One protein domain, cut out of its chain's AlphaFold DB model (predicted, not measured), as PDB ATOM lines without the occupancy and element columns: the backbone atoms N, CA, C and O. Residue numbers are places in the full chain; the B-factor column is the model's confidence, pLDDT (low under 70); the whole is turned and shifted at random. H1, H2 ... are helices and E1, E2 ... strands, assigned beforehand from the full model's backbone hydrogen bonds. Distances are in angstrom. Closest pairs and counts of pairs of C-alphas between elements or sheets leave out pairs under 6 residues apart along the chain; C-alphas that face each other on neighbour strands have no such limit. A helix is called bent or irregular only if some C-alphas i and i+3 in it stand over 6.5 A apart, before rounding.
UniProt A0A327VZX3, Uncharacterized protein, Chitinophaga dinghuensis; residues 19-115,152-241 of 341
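Overview. This is residues 19 to 115 and 152 to 241 of the 341 residues of an uncharacterized protein of Chitinophaga dinghuensis (UniProt A0A327VZX3). One strongly twisted sheet joins two lobes: the hairpin of E1 and E2, with H2 packed on it and H1 beside H2, and the strands E6 to E9, with H3 on the opposite face of the sheet. E3, E4, E11 and E10 bridge the lobes, and H4 lies near H3. The printed part has 187 residues with four named helices and eleven named strands; along the chain come E1 and E2, then H1, then E3 and E4, then H2, then E5 to E9, then H3, then E10 and E11, and last H4; the class is mixed, helices and strands, and the sheet has parallel and antiparallel neighbour pairs and is branched, with E7 having three neighbours, E6 on one side of it and E8 and E10 on the other side. The whole is compact, with a radius of gyration of the C-alphas of 16.9 A and spans of 47 by 42 by 27 A.

Arrangement. E1, residues 19 to 27, and E2, residues 29 to 38, form an antiparallel hairpin, with N 21 and O 35 2.9 A apart. E2, H1, residues 51 to 59, and E3, residues 72 to 75, make a strand-helix-strand unit, two parallel neighbour strands with a helix between them; N 32 and O 74 are 2.8 A apart. E4, residues 79 to 88, forms a hairpin with E3, N 73 and O 81 being 2.8 A apart. H2, residues 92 to 106, is on the sheet over E1 and E2 at a height of 9.9 A; its closest C-alphas to E2 are Val 103 and Tyr 38, 6.4 A. H1 touches H2, closest at the C-alphas of Leu 58 and Pro 92, 5.8 A, at a shallow tilt of 23 degrees, opposite ways. E5, residues 152 to 154, pairs with no named strand. E6, residues 156 to 163, E7, 169 to 176, E8, 181 to 185, and E9, 191 to 194, form a meander, each strand the antiparallel neighbour of the one before; N 158 and O 174, N 175 and O 183, and N 182 and O 193 are 2.8, 2.8 and 2.9 A apart. H3, residues 195 to 203, is on the sheet at a height of 8.8 A, and only just irregular: C-alphas 196 and 199 are 7.0 A apart. E10, residues 216 to 219, is parallel to E7, with N 218 and O 169 2.8 A apart. E11, residues 223 to 232, is antiparallel to E10, N 217 and O 225 being 2.8 A apart, and to E4, N 82 and O 229 being 2.7 A apart. H4, residues 235 to 241, is close to but not clearly touching H3, with the C-alphas of Met 202 and Ala 235 closest at 7.2 A. Every O i to N i+4 pair is within hydrogen-bond range in H1, H2 and H4, and 3 of 5 in H3.

Along the chain. E1 begins at C-alpha 19, (195.679, 216.395, 283.279), and is 23.2 A long; E2 is 26.4 A, E4 20.8 A, H2 21.4 A, E6 20.7 A, and E7 and E11 20.3 A each. H4 ends at C-alpha 241, (204.210, 222.518, 261.371).

Size, cuts and confidence. The C-alphas farthest apart, those of Glu 111 and Glu 203, are 48.4 A apart. Residues 116 to 151 are not printed, and C-alphas 115 and 152 are 28.5 A apart across the cut. The links E2 to H1, H1 to E3 and H3 to E10 are long. The mean pLDDT of the printed part is 97.1, and no printed residue is under 70.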
ATOM      1  N   LEU A  19     196.705 216.376 284.313       96.06
ATOM      2  CA  LEU A  19     195.679 216.395 283.279       96.06
ATOM      3  C   LEU A  19     195.650 217.774 282.624       96.06
ATOM      4  O   LEU A  19     195.796 218.791 283.298       96.06
ATOM      5  N   SER A  20     195.445 217.784 281.312       95.69
ATOM      6  CA  SER A  20     195.176 218.985 280.525       95.69
ATOM      7  C   SER A  20     193.671 219.101 280.336       95.69
ATOM      8  O   SER A  20     193.051 218.142 279.871       95.69
ATOM      9  N   ILE A  21     193.085 220.233 280.719       96.38
ATOM     10  CA  ILE A  21     191.666 220.516 280.498       96.38
ATOM     11  C   ILE A  21     191.482 221.848 279.767       96.38
ATOM     12  O   ILE A  21     192.238 222.791 280.016       96.38
ATOM     13  N   PRO A  22     190.441 221.981 278.934       96.81
ATOM     14  CA  PRO A  22     190.077 223.261 278.349       96.81
ATOM     15  C   PRO A  22     189.808 224.349 279.391       96.81
ATOM     16  O   PRO A  22     189.091 224.132 280.372       96.81
ATOM     17  N   GLY A  23     190.313 225.554 279.137       97.56
ATOM     18  CA  GLY A  23     189.981 226.756 279.892       97.56
ATOM     19  C   GLY A  23     190.163 228.031 279.075       97.56
ATOM     20  O   GLY A  23     190.623 228.013 277.931       97.56
ATOM     21  N   ILE A  24     189.760 229.157 279.665       98.62
ATOM     22  CA  ILE A  24     189.834 230.473 279.027       98.62
ATOM     23  C   ILE A  24     190.551 231.445 279.962       98.62
ATOM     24  O   ILE A  24     190.134 231.647 281.106       98.62
ATOM     25  N   ILE A  25     191.610 232.080 279.461       98.69
ATOM     26  CA  ILE A  25     192.292 233.190 280.130       98.69
ATOM     27  C   ILE A  25     191.783 234.506 279.562       98.69
ATOM     28  O   ILE A  25     191.776 234.709 278.349       98.69
ATOM     29  N   ARG A  26     191.393 235.431 280.438       98.38
ATOM     30  CA  ARG A  26     191.041 236.797 280.062       98.38
ATOM     31  C   ARG A  26     192.217 237.731 280.341       98.38
ATOM     32  O   ARG A  26     192.510 238.053 281.489       98.38
ATOM     33  N   ASN A  27     192.853 238.209 279.277       97.19
ATOM     34  CA  ASN A  27     193.966 239.159 279.343       97.19
ATOM     35  C   ASN A  27     193.843 240.205 278.225       97.19
ATOM     36  O   ASN A  27     194.427 240.065 277.156       97.19
ATOM     37  N   GLY A  28     193.002 241.222 278.426       95.69
ATOM     38  CA  GLY A  28     192.616 242.175 277.372       95.69
ATOM     39  C   GLY A  28     191.626 241.592 276.351       95.69
ATOM     40  O   GLY A  28     190.647 242.254 276.024       95.69
ATOM     41  N   SER A  29     191.830 240.338 275.940       96.94
ATOM     42  CA  SER A  29     190.912 239.504 275.150       96.94
ATOM     43  C   SER A  29     190.704 238.130 275.818       96.94
ATOM     44  O   SER A  29     191.097 237.959 276.975       96.94
ATOM     45  N   TYR A  30     190.087 237.163 275.129       98.62
ATOM     46  CA  TYR A  30     189.828 235.805 275.627       98.62
ATOM     47  C   TYR A  30     190.678 234.770 274.888       98.62
ATOM     48  O   TYR A  30     190.555 234.596 273.679       98.62
ATOM     49  N   TYR A  31     191.521 234.055 275.623       98.69
ATOM     50  CA  TYR A  31     192.453 233.074 275.080       98.69
ATOM     51  C   TYR A  31     192.040 231.680 275.519       98.69
ATOM     52  O   TYR A  31     192.032 231.387 276.715       98.69
ATOM     53  N   PHE A  32     191.723 230.820 274.557       98.56
ATOM     54  CA  PHE A  32     191.641 229.393 274.806       98.56
ATOM     55  C   PHE A  32     193.019 228.878 275.213       98.56
ATOM     56  O   PHE A  32     194.030 229.182 274.572       98.56
ATOM     57  N   THR A  33     193.062 228.087 276.275       96.88
ATOM     58  CA  THR A  33     194.289 227.442 276.712       96.88
ATOM     59  C   THR A  33     193.981 226.146 277.436       96.88
ATOM     60  O   THR A  33     192.905 225.959 278.002       96.88
ATOM     61  N   ASP A  34     194.979 225.282 277.456       95.19
ATOM     62  CA  ASP A  34     194.998 224.088 278.270       95.19
ATOM     63  C   ASP A  34     195.420 224.432 279.700       95.19
ATOM     64  O   ASP A  34     196.581 224.751 279.971       95.19
ATOM     65  N   ILE A  35     194.465 224.372 280.628       97.69
ATOM     66  CA  ILE A  35     194.727 224.471 282.062       97.69
ATOM     67  C   ILE A  35     195.282 223.126 282.522       97.69
ATOM     68  O   ILE A  35     194.650 222.083 282.349       97.69
ATOM     69  N   GLN A  36     196.473 223.143 283.113       97.94
ATOM     70  CA  GLN A  36     197.165 221.919 283.521       97.94
ATOM     71  C   GLN A  36     196.988 221.726 285.019       97.94
ATOM     72  O   GLN A  36     197.328 222.619 285.792       97.94
ATOM     73  N   VAL A  37     196.463 220.576 285.426       98.38
ATOM     74  CA  VAL A  37     196.159 220.236 286.821       98.38
ATOM     75  C   VAL A  37     197.028 219.058 287.238       98.38
ATOM     76  O   VAL A  37     196.953 217.999 286.619       98.38
ATOM     77  N   TYR A  38     197.842 219.225 288.277       98.19
ATOM     78  CA  TYR A  38     198.820 218.226 288.716       98.19
ATOM     79  C   TYR A  38     198.412 217.510 290.007       98.19
ATOM     80  O   TYR A  38     197.650 218.030 290.825       98.19
ATOM     81  N   SER A  39     198.953 216.305 290.212       97.31
ATOM     82  CA  SER A  39     198.686 215.477 291.398       97.31
ATOM     83  C   SER A  39     199.163 216.100 292.718       97.31
ATOM     84  O   SER A  39     198.650 215.764 293.786       97.31
ATOM     85  N   ASP A  40     200.107 217.037 292.662       97.12
ATOM     86  CA  ASP A  40     200.590 217.797 293.814       97.12
ATOM     87  C   ASP A  40     199.772 219.075 294.083       97.12
ATOM     88  O   ASP A  40     200.151 219.893 294.922       97.12
ATOM     89  N   GLY A  41     198.637 219.250 293.399       97.69
ATOM     90  CA  GLY A  41     197.715 220.365 293.605       97.69
ATOM     91  C   GLY A  41     198.153 221.684 292.974       97.69
ATOM     92  O   GLY A  41     197.489 222.695 293.208       97.69
ATOM     93  N   LEU A  42     199.236 221.699 292.189       98.12
ATOM     94  CA  LEU A  42     199.565 222.844 291.347       98.12
ATOM     95  C   LEU A  42     198.678 222.877 290.101       98.12
ATOM     96  O   LEU A  42     198.358 221.849 289.503       98.12
ATOM     97  N   ILE A  43     198.316 224.091 289.695       98.56
ATOM     98  CA  ILE A  43     197.560 224.383 288.485       98.56
ATOM     99  C   ILE A  43     198.337 225.407 287.669       98.56
ATOM    100  O   ILE A  43     198.750 226.442 288.193       98.56
ATOM    101  N   TYR A  44     198.531 225.140 286.383       98.25
ATOM    102  CA  TYR A  44     199.104 226.110 285.460       98.25
ATOM    103  C   TYR A  44     198.005 226.768 284.627       98.25
ATOM    104  O   TYR A  44     197.319 226.111 283.845       98.25
ATOM    105  N   CYS A  45     197.857 228.083 284.796       97.38
ATOM    106  CA  CYS A  45     196.886 228.921 284.088       97.38
ATOM    107  C   CYS A  45     197.538 230.238 283.611       97.38
ATOM    108  O   CYS A  45     197.094 231.337 283.960       97.38
ATOM    109  N   TRP A  46     198.660 230.106 282.886       95.94
ATOM    110  CA  TRP A  46     199.647 231.165 282.563       95.94
ATOM    111  C   TRP A  46     200.431 231.709 283.768       95.94
ATOM    112  O   TRP A  46     201.190 232.669 283.667       95.94
ATOM    113  N   ASP A  47     200.257 231.066 284.914       94.25
ATOM    114  CA  ASP A  47     201.016 231.218 286.146       94.25
ATOM    115  C   ASP A  47     200.826 229.909 286.922       94.25
ATOM    116  O   ASP A  47     199.754 229.301 286.825       94.25
ATOM    117  N   THR A  48     201.842 229.456 287.652       97.19
ATOM    118  CA  THR A  48     201.753 228.212 288.430       97.19
ATOM    119  C   THR A  48     201.235 228.544 289.829       97.19
ATOM    120  O   THR A  48     201.945 229.148 290.638       97.19
ATOM    121  N   VAL A  49     199.988 228.166 290.105       98.31
ATOM    122  CA  VAL A  49     199.238 228.489 291.328       98.31
ATOM    123  C   VAL A  49     198.865 227.227 292.109       98.31
ATOM    124  O   VAL A  49     198.808 226.141 291.543       98.31
ATOM    125  N   ASP A  50     198.597 227.360 293.406       98.25
ATOM    126  CA  ASP A  50     197.912 226.329 294.192       98.25
ATOM    127  C   ASP A  50     196.382 226.484 294.081       98.25
ATOM    128  O   ASP A  50     195.880 227.422 293.456       98.25
ATOM    129  N   LEU A  51     195.627 225.565 294.691       98.12
ATOM    130  CA  LEU A  51     194.158 225.588 294.674       98.12
ATOM    131  C   LEU A  51     193.571 226.911 295.196       98.12
ATOM    132  O   LEU A  51     192.614 227.421 294.618       98.12
ATOM    133  N   GLU A  52     194.132 227.483 296.264       97.81
ATOM    134  CA  GLU A  52     193.645 228.749 296.830       97.81
ATOM    135  C   GLU A  52     193.824 229.898 295.831       97.81
ATOM    136  O   GLU A  52     192.879 230.626 295.521       97.81
ATOM    137  N   LEU A  53     195.028 230.050 295.276       98.31
ATOM    138  CA  LEU A  53     195.291 231.091 294.291       98.31
ATOM    139  C   LEU A  53     194.530 230.853 292.983       98.31
ATOM    140  O   LEU A  53     194.139 231.829 292.345       98.31
ATOM    141  N   PHE A  54     194.263 229.605 292.592       98.62
ATOM    142  CA  PHE A  54     193.413 229.304 291.440       98.62
ATOM    143  C   PHE A  54     191.979 229.814 291.638       98.62
ATOM    144  O   PHE A  54     191.439 230.472 290.746       98.62
ATOM    145  N   GLN A  55     191.394 229.617 292.826       98.44
ATOM    146  CA  GLN A  55     190.098 230.212 293.168       98.44
ATOM    147  C   GLN A  55     190.142 231.740 293.045       98.44
ATOM    148  O   GLN A  55     189.289 232.339 292.394       98.44
ATOM    149  N   GLN A  56     191.206 232.379 293.540       98.19
ATOM    150  CA  GLN A  56     191.371 233.828 293.389       98.19
ATOM    151  C   GLN A  56     191.513 234.276 291.923       98.19
ATOM    152  O   GLN A  56     191.103 235.387 291.581       98.19
ATOM    153  N   LYS A  57     192.118 233.461 291.043       98.38
ATOM    154  CA  LYS A  57     192.194 233.757 289.600       98.38
ATOM    155  C   LYS A  57     190.804 233.714 288.958       98.38
ATOM    156  O   LYS A  57     190.546 234.534 288.079       98.38
ATOM    157  N   LEU A  58     189.922 232.821 289.406       98.50
ATOM    158  CA  LEU A  58     188.518 232.781 288.986       98.50
ATOM    159  C   LEU A  58     187.745 234.008 289.496       98.50
ATOM    160  O   LEU A  58     187.101 234.695 288.704       98.50
ATOM    161  N   ASP A  59     187.883 234.347 290.780       97.88
ATOM    162  CA  ASP A  59     187.208 235.504 291.395       97.88
ATOM    163  C   ASP A  59     187.590 236.829 290.719       97.88
ATOM    164  O   ASP A  59     186.761 237.719 290.525       97.88
ATOM    165  N   LYS A  60     188.860 236.957 290.319       97.38
ATOM    166  CA  LYS A  60     189.396 238.130 289.610       97.38
ATOM    167  C   LYS A  60     189.118 238.115 288.107       97.38
ATOM    168  O   LYS A  60     189.576 239.018 287.410       97.38
ATOM    169  N   GLN A  61     188.403 237.108 287.606       97.81
ATOM    170  CA  GLN A  61     188.137 236.903 286.181       97.81
ATOM    171  C   GLN A  61     189.409 236.833 285.322       97.81
ATOM    172  O   GLN A  61     189.386 237.248 284.167       97.81
ATOM    173  N   TRP A  62     190.519 236.333 285.876       98.38
ATOM    174  CA  TRP A  62     191.707 235.979 285.092       98.38
ATOM    175  C   TRP A  62     191.468 234.671 284.342       98.38
ATOM    176  O   TRP A  62     191.673 234.605 283.136       98.38
ATOM    177  N   VAL A  63     190.991 233.649 285.058       98.62
ATOM    178  CA  VAL A  63     190.383 232.461 284.451       98.62
ATOM    179  C   VAL A  63     188.885 232.725 284.374       98.62
ATOM    180  O   VAL A  63     188.282 233.147 285.360       98.62
ATOM    181  N   VAL A  64     188.281 232.498 283.213       98.56
ATOM    182  CA  VAL A  64     186.840 232.669 283.007       98.56
ATOM    183  C   VAL A  64     186.231 231.394 282.442       98.56
ATOM    184  O   VAL A  64     186.902 230.602 281.789       98.56
ATOM    185  N   THR A  65     184.944 231.192 282.702       97.56
ATOM    186  CA  THR A  65     184.207 229.996 282.261       97.56
ATOM    187  C   THR A  65     183.279 230.270 281.081       97.56
ATOM    188  O   THR A  65     182.553 229.385 280.649       97.56
ATOM    189  N   SER A  66     183.272 231.506 280.576       97.81
ATOM    190  CA  SER A  66     182.456 231.928 279.442       97.81
ATOM    191  C   SER A  66     183.099 233.096 278.705       97.81
ATOM    192  O   SER A  66     183.859 233.877 279.283       97.81
ATOM    193  N   ILE A  67     182.761 233.215 277.425       98.44
ATOM    194  CA  ILE A  67     183.104 234.351 276.573       98.44
ATOM    195  C   ILE A  67     181.782 235.018 276.160       98.44
ATOM    196  O   ILE A  67     180.879 234.309 275.703       98.44
ATOM    197  N   PRO A  68     181.623 236.342 276.349       98.12
ATOM    198  CA  PRO A  68     180.437 237.065 275.900       98.12
ATOM    199  C   PRO A  68     180.294 237.067 274.375       98.12
ATOM    200  O   PRO A  68     181.291 237.135 273.656       98.12
ATOM    201  N   ASP A  69     179.054 237.093 273.892       98.38
ATOM    202  CA  ASP A  69     178.763 237.224 272.463       98.38
ATOM    203  C   ASP A  69     179.391 238.498 271.871       98.38
ATOM    204  O   ASP A  69     179.456 239.559 272.504       98.38
ATOM    205  N   GLY A  70     179.879 238.381 270.638       97.81
ATOM    206  CA  GLY A  70     180.564 239.447 269.912       97.81
ATOM    207  C   GLY A  70     182.033 239.651 270.301       97.81
ATOM    208  O   GLY A  70     182.669 240.553 269.754       97.81
ATOM    209  N   GLN A  71     182.583 238.845 271.215       98.31
ATOM    210  CA  GLN A  71     184.009 238.847 271.562       98.31
ATOM    211  C   GLN A  71     184.789 237.807 270.753       98.31
ATOM    212  O   GLN A  71     184.214 236.846 270.240       98.31
ATOM    213  N   TYR A  72     186.107 237.996 270.664       98.19
ATOM    214  CA  TYR A  72     187.013 237.040 270.030       98.19
ATOM    215  C   TYR A  72     187.490 235.980 271.021       98.19
ATOM    216  O   TYR A  72     187.879 236.308 272.143       98.19
ATOM    217  N   ILE A  73     187.511 234.724 270.577       98.50
ATOM    218  CA  ILE A  73     188.324 233.658 271.157       98.50
ATOM    219  C   ILE A  73     189.621 233.546 270.353       98.50
ATOM    220  O   ILE A  73     189.590 233.405 269.131       98.50
ATOM    221  N   HIS A  74     190.761 233.608 271.034       98.50
ATOM    222  CA  HIS A  74     192.082 233.389 270.450       98.50
ATOM    223  C   HIS A  74     192.565 231.987 270.807       98.50
ATOM    224  O   HIS A  74     192.572 231.614 271.981       98.50
ATOM    225  N   ILE A  75     192.989 231.218 269.810       97.94
ATOM    226  CA  ILE A  75     193.466 229.846 269.974       97.94
ATOM    227  C   ILE A  75     194.911 229.800 269.478       97.94
ATOM    228  O   ILE A  75     195.191 230.046 268.304       97.94
ATOM    229  N   HIS A  76     195.837 229.515 270.396       92.81
ATOM    230  CA  HIS A  76     197.272 229.544 270.112       92.81
ATOM    231  C   HIS A  76     197.643 228.618 268.945       92.81
ATOM    232  O   HIS A  76     197.223 227.455 268.919       92.81
ATOM    233  N   SER A  77     198.448 229.149 268.017       89.94
ATOM    234  CA  SER A  77     198.878 228.503 266.768       89.94
ATOM    235  C   SER A  77     197.729 227.968 265.903       89.94
ATOM    236  O   SER A  77     197.932 227.027 265.142       89.94
ATOM    237  N   LEU A  78     196.513 228.504 266.035       95.62
ATOM    238  CA  LEU A  78     195.382 228.105 265.195       95.62
ATOM    239  C   LEU A  78     194.664 229.300 264.585       95.62
ATOM    240  O   LEU A  78     194.355 229.250 263.404       95.62
ATOM    241  N   GLY A  79     194.391 230.352 265.361       96.19
ATOM    242  CA  GLY A  79     193.729 231.551 264.848       96.19
ATOM    243  C   GLY A  79     192.863 232.260 265.879       96.19
ATOM    244  O   GLY A  79     192.976 232.032 267.088       96.19
ATOM    245  N   GLN A  80     191.981 233.129 265.394       97.62
ATOM    246  CA  GLN A  80     191.036 233.868 266.224       97.62
ATOM    247  C   GLN A  80     189.673 233.972 265.547       97.62
ATOM    248  O   GLN A  80     189.577 234.212 264.346       97.62
ATOM    249  N   TRP A  81     188.609 233.849 266.337       98.38
ATOM    250  CA  TRP A  81     187.241 233.959 265.837       98.38
ATOM    251  C   TRP A  81     186.386 234.766 266.785       98.38
ATOM    252  O   TRP A  81     186.404 234.546 267.992       98.38
ATOM    253  N   LYS A  82     185.585 235.668 266.238       98.25
ATOM    254  CA  LYS A  82     184.466 236.248 266.957       98.25
ATOM    255  C   LYS A  82     183.363 235.220 267.096       98.25
ATOM    256  O   LYS A  82     183.012 234.529 266.131       98.25
ATOM    257  N   ILE A  83     182.791 235.154 268.289       98.31
ATOM    258  CA  ILE A  83     181.821 234.127 268.634       98.31
ATOM    259  C   ILE A  83     180.460 234.709 269.016       98.31
ATOM    260  O   ILE A  83     180.364 235.828 269.521       98.31
ATOM    261  N   GLU A  84     179.417 233.912 268.824       98.44
ATOM    262  CA  GLU A  84     178.054 234.179 269.285       98.44
ATOM    263  C   GLU A  84     177.403 232.907 269.842       98.44
ATOM    264  O   GLU A  84     177.892 231.793 269.628       98.44
ATOM    265  N   GLN A  85     176.257 233.058 270.514       98.31
ATOM    266  CA  GLN A  85     175.429 231.949 270.996       98.31
ATOM    267  C   GLN A  85     176.220 230.956 271.862       98.31
ATOM    268  O   GLN A  85     176.074 229.728 271.719       98.31
ATOM    269  N   GLY A  86     177.073 231.504 272.734       98.12
ATOM    270  CA  GLY A  86     177.864 230.740 273.687       98.12
ATOM    271  C   GLY A  86     176.978 229.956 274.660       98.12
ATOM    272  O   GLY A  86     176.086 230.514 275.299       98.12
ATOM    273  N   GLN A  87     177.228 228.656 274.788       98.50
ATOM    274  CA  GLN A  87     176.602 227.772 275.770       98.50
ATOM    275  C   GLN A  87     177.705 227.188 276.642       98.50
ATOM    276  O   GLN A  87     178.504 226.393 276.158       98.50
ATOM    277  N   TRP A  88     177.763 227.593 277.906       98.31
ATOM    278  CA  TRP A  88     178.884 227.297 278.797       98.31
ATOM    279  C   TRP A  88     178.440 226.410 279.956       98.31
ATOM    280  O   TRP A  88     177.379 226.631 280.538       98.31
ATOM    281  N   GLU A  89     179.249 225.404 280.281       97.44
ATOM    282  CA  GLU A  89     178.882 224.352 281.238       97.44
ATOM    283  C   GLU A  89     179.125 224.759 282.694       97.44
ATOM    284  O   GLU A  89     178.515 224.201 283.606       97.44
ATOM    285  N   PHE A  90     179.992 225.750 282.925       97.94
ATOM    286  CA  PHE A  90     180.458 226.093 284.261       97.94
ATOM    287  C   PHE A  90     180.170 227.536 284.672       97.94
ATOM    288  O   PHE A  90     180.363 228.500 283.929       97.94
ATOM    289  N   THR A  91     179.841 227.687 285.949       97.81
ATOM    290  CA  THR A  91     180.124 228.893 286.736       97.81
ATOM    291  C   THR A  91     181.560 228.845 287.284       97.81
ATOM    292  O   THR A  91     182.133 227.753 287.370       97.81
ATOM    293  N   PRO A  92     182.140 229.975 287.738       97.88
ATOM    294  CA  PRO A  92     183.440 229.971 288.415       97.88
ATOM    295  C   PRO A  92     183.524 228.955 289.566       97.88
ATOM    296  O   PRO A  92     184.488 228.199 289.654       97.88
ATOM    297  N   GLN A  93     182.474 228.866 290.391       98.25
ATOM    298  CA  GLN A  93     182.415 227.938 291.521       98.25
ATOM    299  C   GLN A  93     182.428 226.469 291.071       98.25
ATOM    300  O   GLN A  93     183.230 225.676 291.555       98.25
ATOM    301  N   THR A  94     181.592 226.104 290.099       98.38
ATOM    302  CA  THR A  94     181.533 224.719 289.598       98.38
ATOM    303  C   THR A  94     182.801 224.322 288.834       98.38
ATOM    304  O   THR A  94     183.171 223.153 288.834       98.38
ATOM    305  N   TYR A  95     183.495 225.276 288.196       98.44
ATOM    306  CA  TYR A  95     184.781 225.004 287.544       98.44
ATOM    307  C   TYR A  95     185.899 224.781 288.567       98.44
ATOM    308  O   TYR A  95     186.715 223.877 288.401       98.44
ATOM    309  N   TYR A  96     185.904 225.542 289.668       98.62
ATOM    310  CA  TYR A  96     186.789 225.268 290.801       98.62
ATOM    311  C   TYR A  96     186.553 223.864 291.375       98.62
ATOM    312  O   TYR A  96     187.504 223.113 291.577       98.62
ATOM    313  N   GLU A  97     185.292 223.485 291.594       98.56
ATOM    314  CA  GLU A  97     184.926 222.151 292.087       98.56
ATOM    315  C   GLU A  97     185.375 221.041 291.132       98.56
ATOM    316  O   GLU A  97     185.892 220.017 291.585       98.56
ATOM    317  N   PHE A  98     185.245 221.260 289.821       98.38
ATOM    318  CA  PHE A  98     185.755 220.349 288.802       98.38
ATOM    319  C   PHE A  98     187.279 220.187 288.894       98.38
ATOM    320  O   PHE A  98     187.763 219.064 289.027       98.38
ATOM    321  N   VAL A  99     188.040 221.285 288.925       98.44
ATOM    322  CA  VAL A  99     189.507 221.246 289.076       98.44
ATOM    323  C   VAL A  99     189.921 220.559 290.377       98.44
ATOM    324  O   VAL A  99     190.803 219.701 290.380       98.44
ATOM    325  N   HIS A 100     189.247 220.864 291.486       98.44
ATOM    326  CA  HIS A 100     189.486 220.202 292.764       98.44
ATOM    327  C   HIS A 100     189.196 218.690 292.683       98.44
ATOM    328  O   HIS A 100     189.911 217.882 293.286       98.44
ATOM    329  N   ALA A 101     188.159 218.273 291.953       98.44
ATOM    330  CA  ALA A 101     187.860 216.860 291.733       98.44
ATOM    331  C   ALA A 101     188.951 216.161 290.906       98.44
ATOM    332  O   ALA A 101     189.302 215.027 291.226       98.44
ATOM    333  N   LEU A 102     189.546 216.840 289.920       98.31
ATOM    334  CA  LEU A 102     190.676 216.313 289.144       98.31
ATOM    335  C   LEU A 102     191.930 216.121 290.002       98.31
ATOM    336  O   LEU A 102     192.565 215.071 289.916       98.31
ATOM    337  N   VAL A 103     192.257 217.078 290.882       98.44
ATOM    338  CA  VAL A 103     193.361 216.902 291.845       98.44
ATOM    339  C   VAL A 103     193.098 215.682 292.724       98.44
ATOM    340  O   VAL A 103     193.977 214.841 292.879       98.44
ATOM    341  N   ARG A 104     191.870 215.518 293.234       98.19
ATOM    342  CA  ARG A 104     191.491 214.338 294.027       98.19
ATOM    343  C   ARG A 104     191.535 213.040 293.215       98.19
ATOM    344  O   ARG A 104     191.871 212.001 293.765       98.19
ATOM    345  N   GLN A 105     191.216 213.067 291.925       97.94
ATOM    346  CA  GLN A 105     191.349 211.892 291.060       97.94
ATOM    347  C   GLN A 105     192.820 211.485 290.900       97.94
ATOM    348  O   GLN A 105     193.138 210.300 290.969       97.94
ATOM    349  N   LEU A 106     193.709 212.460 290.708       97.38
ATOM    350  CA  LEU A 106     195.150 212.241 290.570       97.38
ATOM    351  C   LEU A 106     195.831 211.888 291.902       97.38
ATOM    352  O   LEU A 106     196.828 211.170 291.921       97.38
ATOM    353  N   ASN A 107     195.293 212.388 293.012       97.44
ATOM    354  CA  ASN A 107     195.796 212.202 294.365       97.44
ATOM    355  C   ASN A 107     194.618 211.982 295.337       97.44
ATOM    356  O   ASN A 107     194.176 212.921 296.007       97.44
ATOM    357  N   PRO A 108     194.101 210.741 295.444       97.50
ATOM    358  CA  PRO A 108     192.918 210.436 296.256       97.50
ATOM    359  C   PRO A 108     193.053 210.776 297.741       97.50
ATOM    360  O   PRO A 108     192.055 211.099 298.387       97.50
ATOM    361  N   ALA A 109     194.277 210.727 298.277       97.19
ATOM    362  CA  ALA A 109     194.564 211.059 299.669       97.19
ATOM    363  C   ALA A 109     194.656 212.576 299.921       97.19
ATOM    364  O   ALA A 109     194.541 213.001 301.067       97.19
ATOM    365  N   MET A 110     194.825 213.394 298.870       96.88
ATOM    366  CA  MET A 110     195.071 214.841 298.969       96.88
ATOM    367  C   MET A 110     196.285 215.181 299.854       96.88
ATOM    368  O   MET A 110     196.294 216.183 300.570       96.88
ATOM    369  N   GLU A 111     197.322 214.342 299.817       95.94
ATOM    370  CA  GLU A 111     198.552 214.515 300.598       95.94
ATOM    371  C   GLU A 111     199.666 215.164 299.767       95.94
ATOM    372  O   GLU A 111     199.676 215.080 298.543       95.94
ATOM    373  N   ASN A 112     200.645 215.786 300.435       95.19
ATOM    374  CA  ASN A 112     201.811 216.428 299.803       95.19
ATOM    375  C   ASN A 112     201.477 217.539 298.790       95.19
ATOM    376  O   ASN A 112     202.281 217.827 297.899       95.19
ATOM    377  N   LEU A 113     200.324 218.192 298.956       96.88
ATOM    378  CA  LEU A 113     199.936 219.320 298.119       96.88
ATOM    379  C   LEU A 113     200.901 220.495 298.301       96.88
ATOM    380  O   LEU A 113     201.302 220.836 299.420       96.88
ATOM    381  N   LYS A 114     201.277 221.127 297.193       96.56
ATOM    382  CA  LYS A 114     202.083 222.346 297.207       96.56
ATOM    383  C   LYS A 114     201.225 223.531 297.624       96.56
ATOM    384  O   LYS A 114     200.034 223.597 297.338       96.56
ATOM    385  N   SER A 115     201.873 224.500 298.261       95.31
ATOM    386  CA  SER A 115     201.273 225.800 298.528       95.31
ATOM    387  C   SER A 115     202.180 226.916 298.038       95.31
ATOM    388  O   SER A 115     203.399 226.912 298.236       95.31
ATOM    389  N   ARG A 152     206.652 205.275 278.537       90.88
ATOM    390  CA  ARG A 152     205.909 206.449 278.078       90.88
ATOM    391  C   ARG A 152     206.556 206.961 276.796       90.88
ATOM    392  O   ARG A 152     207.733 207.316 276.811       90.88
ATOM    393  N   ALA A 153     205.792 206.991 275.714       92.06
ATOM    394  CA  ALA A 153     206.163 207.705 274.503       92.06
ATOM    395  C   ALA A 153     205.580 209.116 274.600       92.06
ATOM    396  O   ALA A 153     204.361 209.282 274.579       92.06
ATOM    397  N   SER A 154     206.450 210.111 274.777       94.94
ATOM    398  CA  SER A 154     206.057 211.521 274.811       94.94
ATOM    399  C   SER A 154     205.999 212.091 273.400       94.94
ATOM    400  O   SER A 154     206.852 211.764 272.577       94.94
ATOM    401  N   GLY A 155     205.008 212.935 273.146       96.12
ATOM    402  CA  GLY A 155     204.784 213.595 271.865       96.12
ATOM    403  C   GLY A 155     204.651 215.109 271.998       96.12
ATOM    404  O   GLY A 155     204.821 215.660 273.086       96.12
ATOM    405  N   ASP A 156     204.286 215.754 270.897       96.50
ATOM    406  CA  ASP A 156     203.893 217.164 270.840       96.50
ATOM    407  C   ASP A 156     202.387 217.284 270.588       96.50
ATOM    408  O   ASP A 156     201.790 216.390 269.992       96.50
ATOM    409  N   SER A 157     201.769 218.378 271.041       96.19
ATOM    410  CA  SER A 157     200.324 218.617 270.932       96.19
ATOM    411  C   SER A 157     199.997 219.937 270.242       96.19
ATOM    412  O   SER A 157     200.650 220.948 270.494       96.19
ATOM    413  N   PHE A 158     198.917 219.943 269.465       97.12
ATOM    414  CA  PHE A 158     198.460 221.079 268.673       97.12
ATOM    415  C   PHE A 158     196.947 221.261 268.781       97.12
ATOM    416  O   PHE A 158     196.202 220.284 268.823       97.12
ATOM    417  N   ASN A 159     196.489 222.512 268.750       97.88
ATOM    418  CA  ASN A 159     195.066 222.812 268.610       97.88
ATOM    419  C   ASN A 159     194.624 222.591 267.163       97.88
ATOM    420  O   ASN A 159     195.293 223.041 266.232       97.88
ATOM    421  N   ILE A 160     193.483 221.930 266.991       98.38
ATOM    422  CA  ILE A 160     192.810 221.730 265.705       98.38
ATOM    423  C   ILE A 160     191.297 221.813 265.895       98.38
ATOM    424  O   ILE A 160     190.791 221.661 267.007       98.38
ATOM    425  N   PHE A 161     190.553 221.959 264.805       98.62
ATOM    426  CA  PHE A 161     189.146 221.583 264.800       98.62
ATOM    427  C   PHE A 161     188.994 220.166 264.254       98.62
ATOM    428  O   PHE A 161     189.577 219.827 263.225       98.62
ATOM    429  N   PHE A 162     188.211 219.334 264.932       98.56
ATOM    430  CA  PHE A 162     187.980 217.951 264.536       98.56
ATOM    431  C   PHE A 162     186.493 217.685 264.321       98.56
ATOM    432  O   PHE A 162     185.674 217.937 265.206       98.56
ATOM    433  N   ARG A 163     186.144 217.182 263.135       97.94
ATOM    434  CA  ARG A 163     184.782 216.792 262.769       97.94
ATOM    435  C   ARG A 163     184.581 215.306 263.049       97.94
ATOM    436  O   ARG A 163     185.190 214.454 262.403       97.94
ATOM    437  N   GLU A 164     183.713 215.016 264.008       95.69
ATOM    438  CA  GLU A 164     183.325 213.659 264.391       95.69
ATOM    439  C   GLU A 164     182.402 212.997 263.354       95.69
ATOM    440  O   GLU A 164     181.899 213.640 262.432       95.69
ATOM    441  N   ASP A 165     182.162 211.690 263.502       92.88
ATOM    442  CA  ASP A 165     181.317 210.910 262.576       92.88
ATOM    443  C   ASP A 165     179.846 211.365 262.572       92.88
ATOM    444  O   ASP A 165     179.105 211.107 261.628       92.88
ATOM    445  N   ASN A 166     179.416 212.042 263.638       91.88
ATOM    446  CA  ASN A 166     178.084 212.630 263.770       91.88
ATOM    447  C   ASN A 166     178.004 214.072 263.230       91.88
ATOM    448  O   ASN A 166     177.044 214.777 263.541       91.88
ATOM    449  N   GLU A 167     179.019 214.513 262.479       93.56
ATOM    450  CA  GLU A 167     179.178 215.862 261.917       93.56
ATOM    451  C   GLU A 167     179.356 216.990 262.952       93.56
ATOM    452  O   GLU A 167     179.463 218.160 262.576       93.56
ATOM    453  N   GLN A 168     179.437 216.684 264.252       96.31
ATOM    454  CA  GLN A 168     179.767 217.696 265.255       96.31
ATOM    455  C   GLN A 168     181.230 218.109 265.137       96.31
ATOM    456  O   GLN A 168     182.124 217.277 264.969       96.31
ATOM    457  N   LEU A 169     181.467 219.412 265.273       98.31
ATOM    458  CA  LEU A 169     182.794 219.995 265.199       98.31
ATOM    459  C   LEU A 169     183.295 220.353 266.595       98.31
ATOM    460  O   LEU A 169     182.617 221.067 267.333       98.31
ATOM    461  N   TYR A 170     184.488 219.882 266.939       98.56
ATOM    462  CA  TYR A 170     185.115 220.101 268.235       98.56
ATOM    463  C   TYR A 170     186.395 220.918 268.099       98.56
ATOM    464  O   TYR A 170     187.164 220.689 267.170       98.56
ATOM    465  N   LEU A 171     186.658 221.825 269.040       98.56
ATOM    466  CA  LEU A 171     188.009 222.317 269.295       98.56
ATOM    467  C   LEU A 171     188.756 221.222 270.057       98.56
ATOM    468  O   LEU A 171     188.483 220.971 271.232       98.56
ATOM    469  N   ALA A 172     189.654 220.549 269.350       98.00
ATOM    470  CA  ALA A 172     190.322 219.339 269.787       98.00
ATOM    471  C   ALA A 172     191.836 219.541 269.898       98.00
ATOM    472  O   ALA A 172     192.401 220.499 269.363       98.00
ATOM    473  N   GLN A 173     192.497 218.606 270.575       97.44
ATOM    474  CA  GLN A 173     193.953 218.573 270.672       97.44
ATOM    475  C   GLN A 173     194.485 217.358 269.909       97.44
ATOM    476  O   GLN A 173     194.172 216.218 270.248       97.44
ATOM    477  N   LEU A 174     195.286 217.601 268.873       98.25
ATOM    478  CA  LEU A 174     196.027 216.584 268.130       98.25
ATOM    479  C   LEU A 174     197.386 216.380 268.794       98.25
ATOM    480  O   LEU A 174     198.175 217.318 268.837       98.25
ATOM    481  N   SER A 175     197.683 215.170 269.258       98.06
ATOM    482  CA  SER A 175     199.024 214.783 269.699       98.06
ATOM    483  C   SER A 175     199.708 213.901 268.663       98.06
ATOM    484  O   SER A 175     199.106 212.952 268.158       98.06
ATOM    485  N   ILE A 176     200.971 214.202 268.373       98.12
ATOM    486  CA  ILE A 176     201.836 213.470 267.443       98.12
ATOM    487  C   ILE A 176     202.957 212.820 268.248       98.12
ATOM    488  O   ILE A 176     203.597 213.494 269.054       98.12
ATOM    489  N   TYR A 177     203.216 211.532 268.023       97.50
ATOM    490  CA  TYR A 177     204.250 210.777 268.736       97.50
ATOM    491  C   TYR A 177     205.381 210.308 267.797       97.50
ATOM    492  O   TYR A 177     205.157 210.173 266.590       97.50
ATOM    493  N   PRO A 178     206.595 210.029 268.322       95.69
ATOM    494  CA  PRO A 178     207.760 209.678 267.498       95.69
ATOM    495  C   PRO A 178     207.572 208.433 266.623       95.69
ATOM    496  O   PRO A 178     208.118 208.350 265.530       95.69
ATOM    497  N   ASP A 179     206.770 207.473 267.074       94.75
ATOM    498  CA  ASP A 179     206.467 206.231 266.356       94.75
ATOM    499  C   ASP A 179     205.403 206.389 265.255       94.75
ATOM    500  O   ASP A 179     205.036 205.418 264.595       94.75
ATOM    501  N   GLY A 180     204.897 207.607 265.057       96.25
ATOM    502  CA  GLY A 180     203.859 207.916 264.086       96.25
ATOM    503  C   GLY A 180     202.447 207.649 264.596       96.25
ATOM    504  O   GLY A 180     201.509 207.783 263.811       96.25
ATOM    505  N   HIS A 181     202.255 207.300 265.872       96.81
ATOM    506  CA  HIS A 181     200.925 207.323 266.470       96.81
ATOM    507  C   HIS A 181     200.402 208.765 266.520       96.81
ATOM    508  O   HIS A 181     201.152 209.706 266.790       96.81
ATOM    509  N   LEU A 182     199.103 208.930 266.279       98.00
ATOM    510  CA  LEU A 182     198.366 210.168 266.500       98.00
ATOM    511  C   LEU A 182     197.231 209.905 267.482       98.00
ATOM    512  O   LEU A 182     196.504 208.918 267.334       98.00
ATOM    513  N   SER A 183     197.015 210.822 268.420       97.81
ATOM    514  CA  SER A 183     195.814 210.834 269.254       97.81
ATOM    515  C   SER A 183     195.093 212.172 269.136       97.81
ATOM    516  O   SER A 183     195.722 213.217 269.007       97.81
ATOM    517  N   ILE A 184     193.763 212.142 269.142       98.12
ATOM    518  CA  ILE A 184     192.928 213.343 269.179       98.12
ATOM    519  C   ILE A 184     192.096 213.293 270.456       98.12
ATOM    520  O   ILE A 184     191.280 212.386 270.636       98.12
ATOM    521  N   THR A 185     192.341 214.250 271.346       96.94
ATOM    522  CA  THR A 185     191.687 214.411 272.651       96.94
ATOM    523  C   THR A 185     190.820 215.678 272.671       96.94
ATOM    524  O   THR A 185     190.644 216.341 271.649       96.94
ATOM    525  N   HIS A 186     190.221 215.985 273.829       95.81
ATOM    526  CA  HIS A 186     189.128 216.963 273.982       95.81
ATOM    527  C   HIS A 186     187.900 216.606 273.135       95.81
ATOM    528  O   HIS A 186     187.258 217.447 272.509       95.81
ATOM    529  N   LEU A 187     187.572 215.317 273.160       96.56
ATOM    530  CA  LEU A 187     186.412 214.706 272.533       96.56
ATOM    531  C   LEU A 187     185.699 213.827 273.571       96.56
ATOM    532  O   LEU A 187     186.347 213.385 274.528       96.56
ATOM    533  N   PRO A 188     184.415 213.478 273.360       94.62
ATOM    534  CA  PRO A 188     183.732 212.474 274.177       94.62
ATOM    535  C   PRO A 188     184.484 211.138 274.247       94.62
ATOM    536  O   PRO A 188     184.435 210.439 275.257       94.62
ATOM    537  N   GLN A 189     185.190 210.789 273.169       95.06
ATOM    538  CA  GLN A 189     186.061 209.627 273.089       95.06
ATOM    539  C   GLN A 189     187.333 209.989 272.320       95.06
ATOM    540  O   GLN A 189     187.257 210.538 271.224       95.06
ATOM    541  N   THR A 190     188.497 209.637 272.870       96.19
ATOM    542  CA  THR A 190     189.780 209.797 272.176       96.19
ATOM    543  C   THR A 190     189.771 209.040 270.852       96.19
ATOM    544  O   THR A 190     189.387 207.868 270.799       96.19
ATOM    545  N   ARG A 191     190.235 209.695 269.786       97.50
ATOM    546  CA  ARG A 191     190.458 209.061 268.483       97.50
ATOM    547  C   ARG A 191     191.937 208.788 268.275       97.50
ATOM    548  O   ARG A 191     192.783 209.525 268.771       97.50
ATOM    549  N   SER A 192     192.235 207.735 267.529       97.12
ATOM    550  CA  SER A 192     193.598 207.321 267.223       97.12
ATOM    551  C   SER A 192     193.760 207.131 265.727       97.12
ATOM    552  O   SER A 192     192.903 206.522 265.089       97.12
ATOM    553  N   TYR A 193     194.870 207.633 265.202       97.88
ATOM    554  CA  TYR A 193     195.254 207.541 263.795       97.88
ATOM    555  C   TYR A 193     196.766 207.318 263.695       97.88
ATOM    556  O   TYR A 193     197.464 207.190 264.705       97.88
ATOM    557  N   THR A 194     197.275 207.292 262.472       97.94
ATOM    558  CA  THR A 194     198.704 207.259 262.173       97.94
ATOM    559  C   THR A 194     199.132 208.500 261.395       97.94
ATOM    560  O   THR A 194     198.340 209.113 260.680       97.94
ATOM    561  N   PHE A 195     200.405 208.873 261.509       97.75
ATOM    562  CA  PHE A 195     200.961 210.042 260.832       97.75
ATOM    563  C   PHE A 195     200.734 210.030 259.303       97.75
ATOM    564  O   PHE A 195     200.334 211.065 258.767       97.75
ATOM    565  N   PRO A 196     200.858 208.892 258.581       97.62
ATOM    566  CA  PRO A 196     200.515 208.825 257.156       97.62
ATOM    567  C   PRO A 196     199.051 209.154 256.820       97.62
ATOM    568  O   PRO A 196     198.756 209.536 255.690       97.62
ATOM    569  N   GLU A 197     198.122 209.014 257.770       98.00
ATOM    570  CA  GLU A 197     196.704 209.340 257.566       98.00
ATOM    571  C   GLU A 197     196.408 210.837 257.737       98.00
ATOM    572  O   GLU A 197     195.347 211.294 257.312       98.00
ATOM    573  N   LEU A 198     197.333 211.617 258.312       97.69
ATOM    574  CA  LEU A 198     197.125 213.026 258.663       97.69
ATOM    575  C   LEU A 198     196.691 213.880 257.466       97.69
ATOM    576  O   LEU A 198     195.675 214.570 257.540       97.69
ATOM    577  N   ALA A 199     197.421 213.795 256.349       96.94
ATOM    578  CA  ALA A 199     197.106 214.563 255.145       96.94
ATOM    579  C   ALA A 199     195.705 214.221 254.616       96.94
ATOM    580  O   ALA A 199     194.916 215.111 254.309       96.94
ATOM    581  N   LYS A 200     195.350 212.931 254.624       97.50
ATOM    582  CA  LYS A 200     194.028 212.457 254.209       97.50
ATOM    583  C   LYS A 200     192.919 212.984 255.124       97.50
ATOM    584  O   LYS A 200     191.863 213.363 254.628       97.50
ATOM    585  N   LEU A 201     193.138 213.040 256.440       98.12
ATOM    586  CA  LEU A 201     192.166 213.617 257.379       98.12
ATOM    587  C   LEU A 201     191.923 215.108 257.101       98.12
ATOM    588  O   LEU A 201     190.784 215.566 257.202       98.12
ATOM    589  N   MET A 202     192.960 215.857 256.728       97.50
ATOM    590  CA  MET A 202     192.830 217.270 256.355       97.50
ATOM    591  C   MET A 202     192.132 217.437 254.997       97.50
ATOM    592  O   MET A 202     191.190 218.218 254.886       97.50
ATOM    593  N   GLU A 203     192.510 216.648 253.983       96.88
ATOM    594  CA  GLU A 203     191.859 216.629 252.660       96.88
ATOM    595  C   GLU A 203     190.361 216.306 252.754       96.88
ATOM    596  O   GLU A 203     189.537 216.895 252.056       96.88
ATOM    597  N   GLN A 204     189.996 215.389 253.652       96.38
ATOM    598  CA  GLN A 204     188.611 214.995 253.912       96.38
ATOM    599  C   GLN A 204     187.855 215.974 254.823       96.38
ATOM    600  O   GLN A 204     186.705 215.707 255.166       96.38
ATOM    601  N   GLN A 205     188.477 217.084 255.240       96.31
ATOM    602  CA  GLN A 205     187.920 218.043 256.202       96.31
ATOM    603  C   GLN A 205     187.455 217.390 257.516       96.31
ATOM    604  O   GLN A 205     186.485 217.830 258.137       96.31
ATOM    605  N   ARG A 206     188.142 216.324 257.943       97.62
ATOM    606  CA  ARG A 206     188.010 215.737 259.285       97.62
ATOM    607  C   ARG A 206     188.814 216.537 260.296       97.62
ATOM    608  O   ARG A 206     188.339 216.769 261.400       97.62
ATOM    609  N   ILE A 207     190.007 216.974 259.902       98.38
ATOM    610  CA  ILE A 207     190.812 217.960 260.624       98.38
ATOM    611  C   ILE A 207     190.709 219.278 259.860       98.38
ATOM    612  O   ILE A 207     190.979 219.317 258.661       98.38
ATOM    613  N   LEU A 208     190.323 220.344 260.553       97.81
ATOM    614  CA  LEU A 208     190.286 221.698 260.019       97.81
ATOM    615  C   LEU A 208     191.150 222.621 260.875       97.81
ATOM    616  O   LEU A 208     191.304 222.428 262.081       97.81
ATOM    617  N   THR A 209     191.685 223.648 260.232       96.88
ATOM    618  CA  THR A 209     192.476 224.713 260.863       96.88
ATOM    619  C   THR A 209     191.820 226.082 260.707       96.88
ATOM    620  O   THR A 209     192.179 227.039 261.383       96.88
ATOM    621  N   GLU A 210     190.782 226.132 259.878       95.75
ATOM    622  CA  GLU A 210     189.938 227.280 259.599       95.75
ATOM    623  C   GLU A 210     188.473 226.875 259.803       95.75
ATOM    624  O   GLU A 210     188.100 225.709 259.625       95.75
ATOM    625  N   LEU A 211     187.630 227.839 260.169       95.25
ATOM    626  CA  LEU A 211     186.204 227.616 260.398       95.25
ATOM    627  C   LEU A 211     185.357 228.312 259.331       95.25
ATOM    628  O   LEU A 211     185.530 229.512 259.107       95.25
ATOM    629  N   PRO A 212     184.376 227.613 258.737       89.56
ATOM    630  CA  PRO A 212     183.317 228.271 257.989       89.56
ATOM    631  C   PRO A 212     182.494 229.209 258.895       89.56
ATOM    632  O   PRO A 212     182.194 228.837 260.035       89.56
ATOM    633  N   PRO A 213     182.053 230.381 258.405       92.38
ATOM    634  CA  PRO A 213     181.142 231.249 259.147       92.38
ATOM    635  C   PRO A 213     179.835 230.538 259.521       92.38
ATOM    636  O   PRO A 213     179.243 229.823 258.713       92.38
ATOM    637  N   GLY A 214     179.356 230.768 260.742       95.88
ATOM    638  CA  GLY A 214     178.099 230.230 261.260       95.88
ATOM    639  C   GLY A 214     178.175 228.793 261.786       95.88
ATOM    640  O   GLY A 214     177.142 228.240 262.162       95.88
ATOM    641  N   VAL A 215     179.359 228.173 261.837       96.25
ATOM    642  CA  VAL A 215     179.514 226.815 262.375       96.25
ATOM    643  C   VAL A 215     179.524 226.817 263.904       96.25
ATOM    644  O   VAL A 215     180.165 227.661 264.534       96.25
ATOM    645  N   ARG A 216     178.829 225.848 264.514       98.38
ATOM    646  CA  ARG A 216     178.911 225.599 265.957       98.38
ATOM    647  C   ARG A 216     180.115 224.714 266.267       98.38
ATOM    648  O   ARG A 216     180.231 223.621 265.720       98.38
ATOM    649  N   VAL A 217     180.967 225.183 267.170       98.56
ATOM    650  CA  VAL A 217     182.136 224.471 267.689       98.56
ATOM    651  C   VAL A 217     181.886 224.090 269.140       98.56
ATOM    652  O   VAL A 217     181.459 224.919 269.944       98.56
ATOM    653  N   HIS A 218     182.174 222.840 269.479       98.62
ATOM    654  CA  HIS A 218     182.120 222.308 270.833       98.62
ATOM    655  C   HIS A 218     183.521 222.273 271.450       98.62
ATOM    656  O   HIS A 218     184.481 221.837 270.826       98.62
ATOM    657  N   ILE A 219     183.645 222.705 272.697       98.31
ATOM    658  CA  ILE A 219     184.834 222.527 273.524       98.31
ATOM    659  C   ILE A 219     184.449 221.512 274.595       98.31
ATOM    660  O   ILE A 219     183.708 221.837 275.526       98.31
ATOM    661  N   TRP A 220     184.892 220.267 274.426       96.75
ATOM    662  CA  TRP A 220     184.492 219.177 275.311       96.75
ATOM    663  C   TRP A 220     184.863 219.470 276.769       96.75
ATOM    664  O   TRP A 220     186.032 219.701 277.075       96.75
ATOM    665  N   GLY A 221     183.874 219.446 277.665       94.12
ATOM    666  CA  GLY A 221     184.072 219.768 279.078       94.12
ATOM    667  C   GLY A 221     184.299 221.259 279.344       94.12
ATOM    668  O   GLY A 221     185.041 221.599 280.263       94.12
ATOM    669  N   LEU A 222     183.707 222.149 278.537       97.25
ATOM    670  CA  LEU A 222     183.680 223.593 278.800       97.25
ATOM    671  C   LEU A 222     182.440 224.283 278.215       97.25
ATOM    672  O   LEU A 222     181.829 225.119 278.886       97.25
ATOM    673  N   GLY A 223     182.061 223.960 276.975       98.06
ATOM    674  CA  GLY A 223     180.898 224.572 276.333       98.06
ATOM    675  C   GLY A 223     180.889 224.487 274.810       98.06
ATOM    676  O   GLY A 223     181.544 223.648 274.203       98.06
ATOM    677  N   SER A 224     180.134 225.368 274.163       98.69
ATOM    678  CA  SER A 224     180.103 225.522 272.708       98.69
ATOM    679  C   SER A 224     179.824 226.963 272.304       98.69
ATOM    680  O   SER A 224     179.279 227.740 273.085       98.69
ATOM    681  N   PHE A 225     180.155 227.312 271.067       98.62
ATOM    682  CA  PHE A 225     179.892 228.630 270.494       98.62
ATOM    683  C   PHE A 225     179.681 228.543 268.981       98.62
ATOM    684  O   PHE A 225     180.023 227.538 268.365       98.62
ATOM    685  N   VAL A 226     179.128 229.592 268.374       98.62
ATOM    686  CA  VAL A 226     179.051 229.758 266.916       98.62
ATOM    687  C   VAL A 226     180.142 230.723 266.472       98.62
ATOM    688  O   VAL A 226     180.174 231.857 266.941       98.62
ATOM    689  N   ALA A 227     181.038 230.291 265.585       97.75
ATOM    690  CA  ALA A 227     182.045 231.170 264.991       97.75
ATOM    691  C   ALA A 227     181.404 232.017 263.885       97.75
ATOM    692  O   ALA A 227     180.709 231.478 263.027       97.75
ATOM    693  N   THR A 228     181.618 233.332 263.891       96.81
ATOM    694  CA  THR A 228     180.952 234.259 262.954       96.81
ATOM    695  C   THR A 228     181.915 234.891 261.958       96.81
ATOM    696  O   THR A 228     181.690 234.811 260.754       96.81
ATOM    697  N   GLU A 229     183.006 235.472 262.446       95.00
ATOM    698  CA  GLU A 229     184.085 236.059 261.650       95.00
ATOM    699  C   GLU A 229     185.430 235.704 262.277       95.00
ATOM    700  O   GLU A 229     185.528 235.571 263.494       95.00
ATOM    701  N   GLY A 230     186.465 235.534 261.465       93.81
ATOM    702  CA  GLY A 230     187.788 235.180 261.957       93.81
ATOM    703  C   GLY A 230     188.649 234.548 260.885       93.81
ATOM    704  O   GLY A 230     188.184 234.243 259.786       93.81
ATOM    705  N   ASP A 231     189.902 234.351 261.246       92.12
ATOM    706  CA  ASP A 231     190.954 233.821 260.405       92.12
ATOM    707  C   ASP A 231     191.691 232.715 261.161       92.12
ATOM    708  O   ASP A 231     191.937 232.811 262.369       92.12
ATOM    709  N   GLY A 232     191.966 231.631 260.441       94.12
ATOM    710  CA  GLY A 232     192.739 230.500 260.927       94.12
ATOM    711  C   GLY A 232     194.007 230.310 260.111       94.12
ATOM    712  O   GLY A 232     194.147 230.846 259.013       94.12
ATOM    713  N   GLU A 233     194.921 229.515 260.646       94.00
ATOM    714  CA  GLU A 233     196.123 229.100 259.933       94.00
ATOM    715  C   GLU A 233     195.740 228.238 258.717       94.00
ATOM    716  O   GLU A 233     195.000 227.257 258.875       94.00
ATOM    717  N   PRO A 234     196.257 228.531 257.510       95.12
ATOM    718  CA  PRO A 234     195.987 227.718 256.334       95.12
ATOM    719  C   PRO A 234     196.388 226.258 256.548       95.12
ATOM    720  O   PRO A 234     197.482 225.957 257.036       95.12
ATOM    721  N   ALA A 235     195.535 225.331 256.109       95.31
ATOM    722  CA  ALA A 235     195.756 223.890 256.265       95.31
ATOM    723  C   ALA A 235     197.134 223.424 255.749       95.31
ATOM    724  O   ALA A 235     197.776 222.565 256.354       95.31
ATOM    725  N   THR A 236     197.620 224.014 254.653       95.00
ATOM    726  CA  THR A 236     198.939 223.706 254.079       95.00
ATOM    727  C   THR A 236     200.096 224.147 254.970       95.00
ATOM    728  O   THR A 236     201.084 223.424 255.071       95.00
ATOM    729  N   GLU A 237     199.986 225.302 255.631       95.50
ATOM    730  CA  GLU A 237     201.013 225.794 256.560       95.50
ATOM    731  C   GLU A 237     200.981 224.999 257.867       95.50
ATOM    732  O   GLU A 237     202.028 224.576 258.358       95.50
ATOM    733  N   LYS A 238     199.787 224.664 258.369       96.00
ATOM    734  CA  LYS A 238     199.654 223.810 259.554       96.00
ATOM    735  C   LYS A 238     200.217 222.400 259.331       96.00
ATOM    736  O   LYS A 238     200.854 221.833 260.217       96.00
ATOM    737  N   LEU A 239     200.045 221.832 258.135       96.81
ATOM    738  CA  LEU A 239     200.634 220.534 257.795       96.81
ATOM    739  C   LEU A 239     202.173 220.567 257.813       96.81
ATOM    740  O   LEU A 239     202.793 219.578 258.214       96.81
ATOM    741  N   LYS A 240     202.800 221.688 257.422       96.44
ATOM    742  CA  LYS A 240     204.257 221.872 257.565       96.44
ATOM    743  C   LYS A 240     204.679 221.837 259.034       96.44
ATOM    744  O   LYS A 240     205.640 221.144 259.349       96.44
ATOM    745  N   GLU A 241     203.941 222.503 259.923       96.31
ATOM    746  CA  GLU A 241     204.210 222.518 261.371       96.31
ATOM    747  C   GLU A 241     204.129 221.103 261.972       96.31
ATOM    748  O   GLU A 241     205.069 220.640 262.621       96.31
TER     749      GLU A 241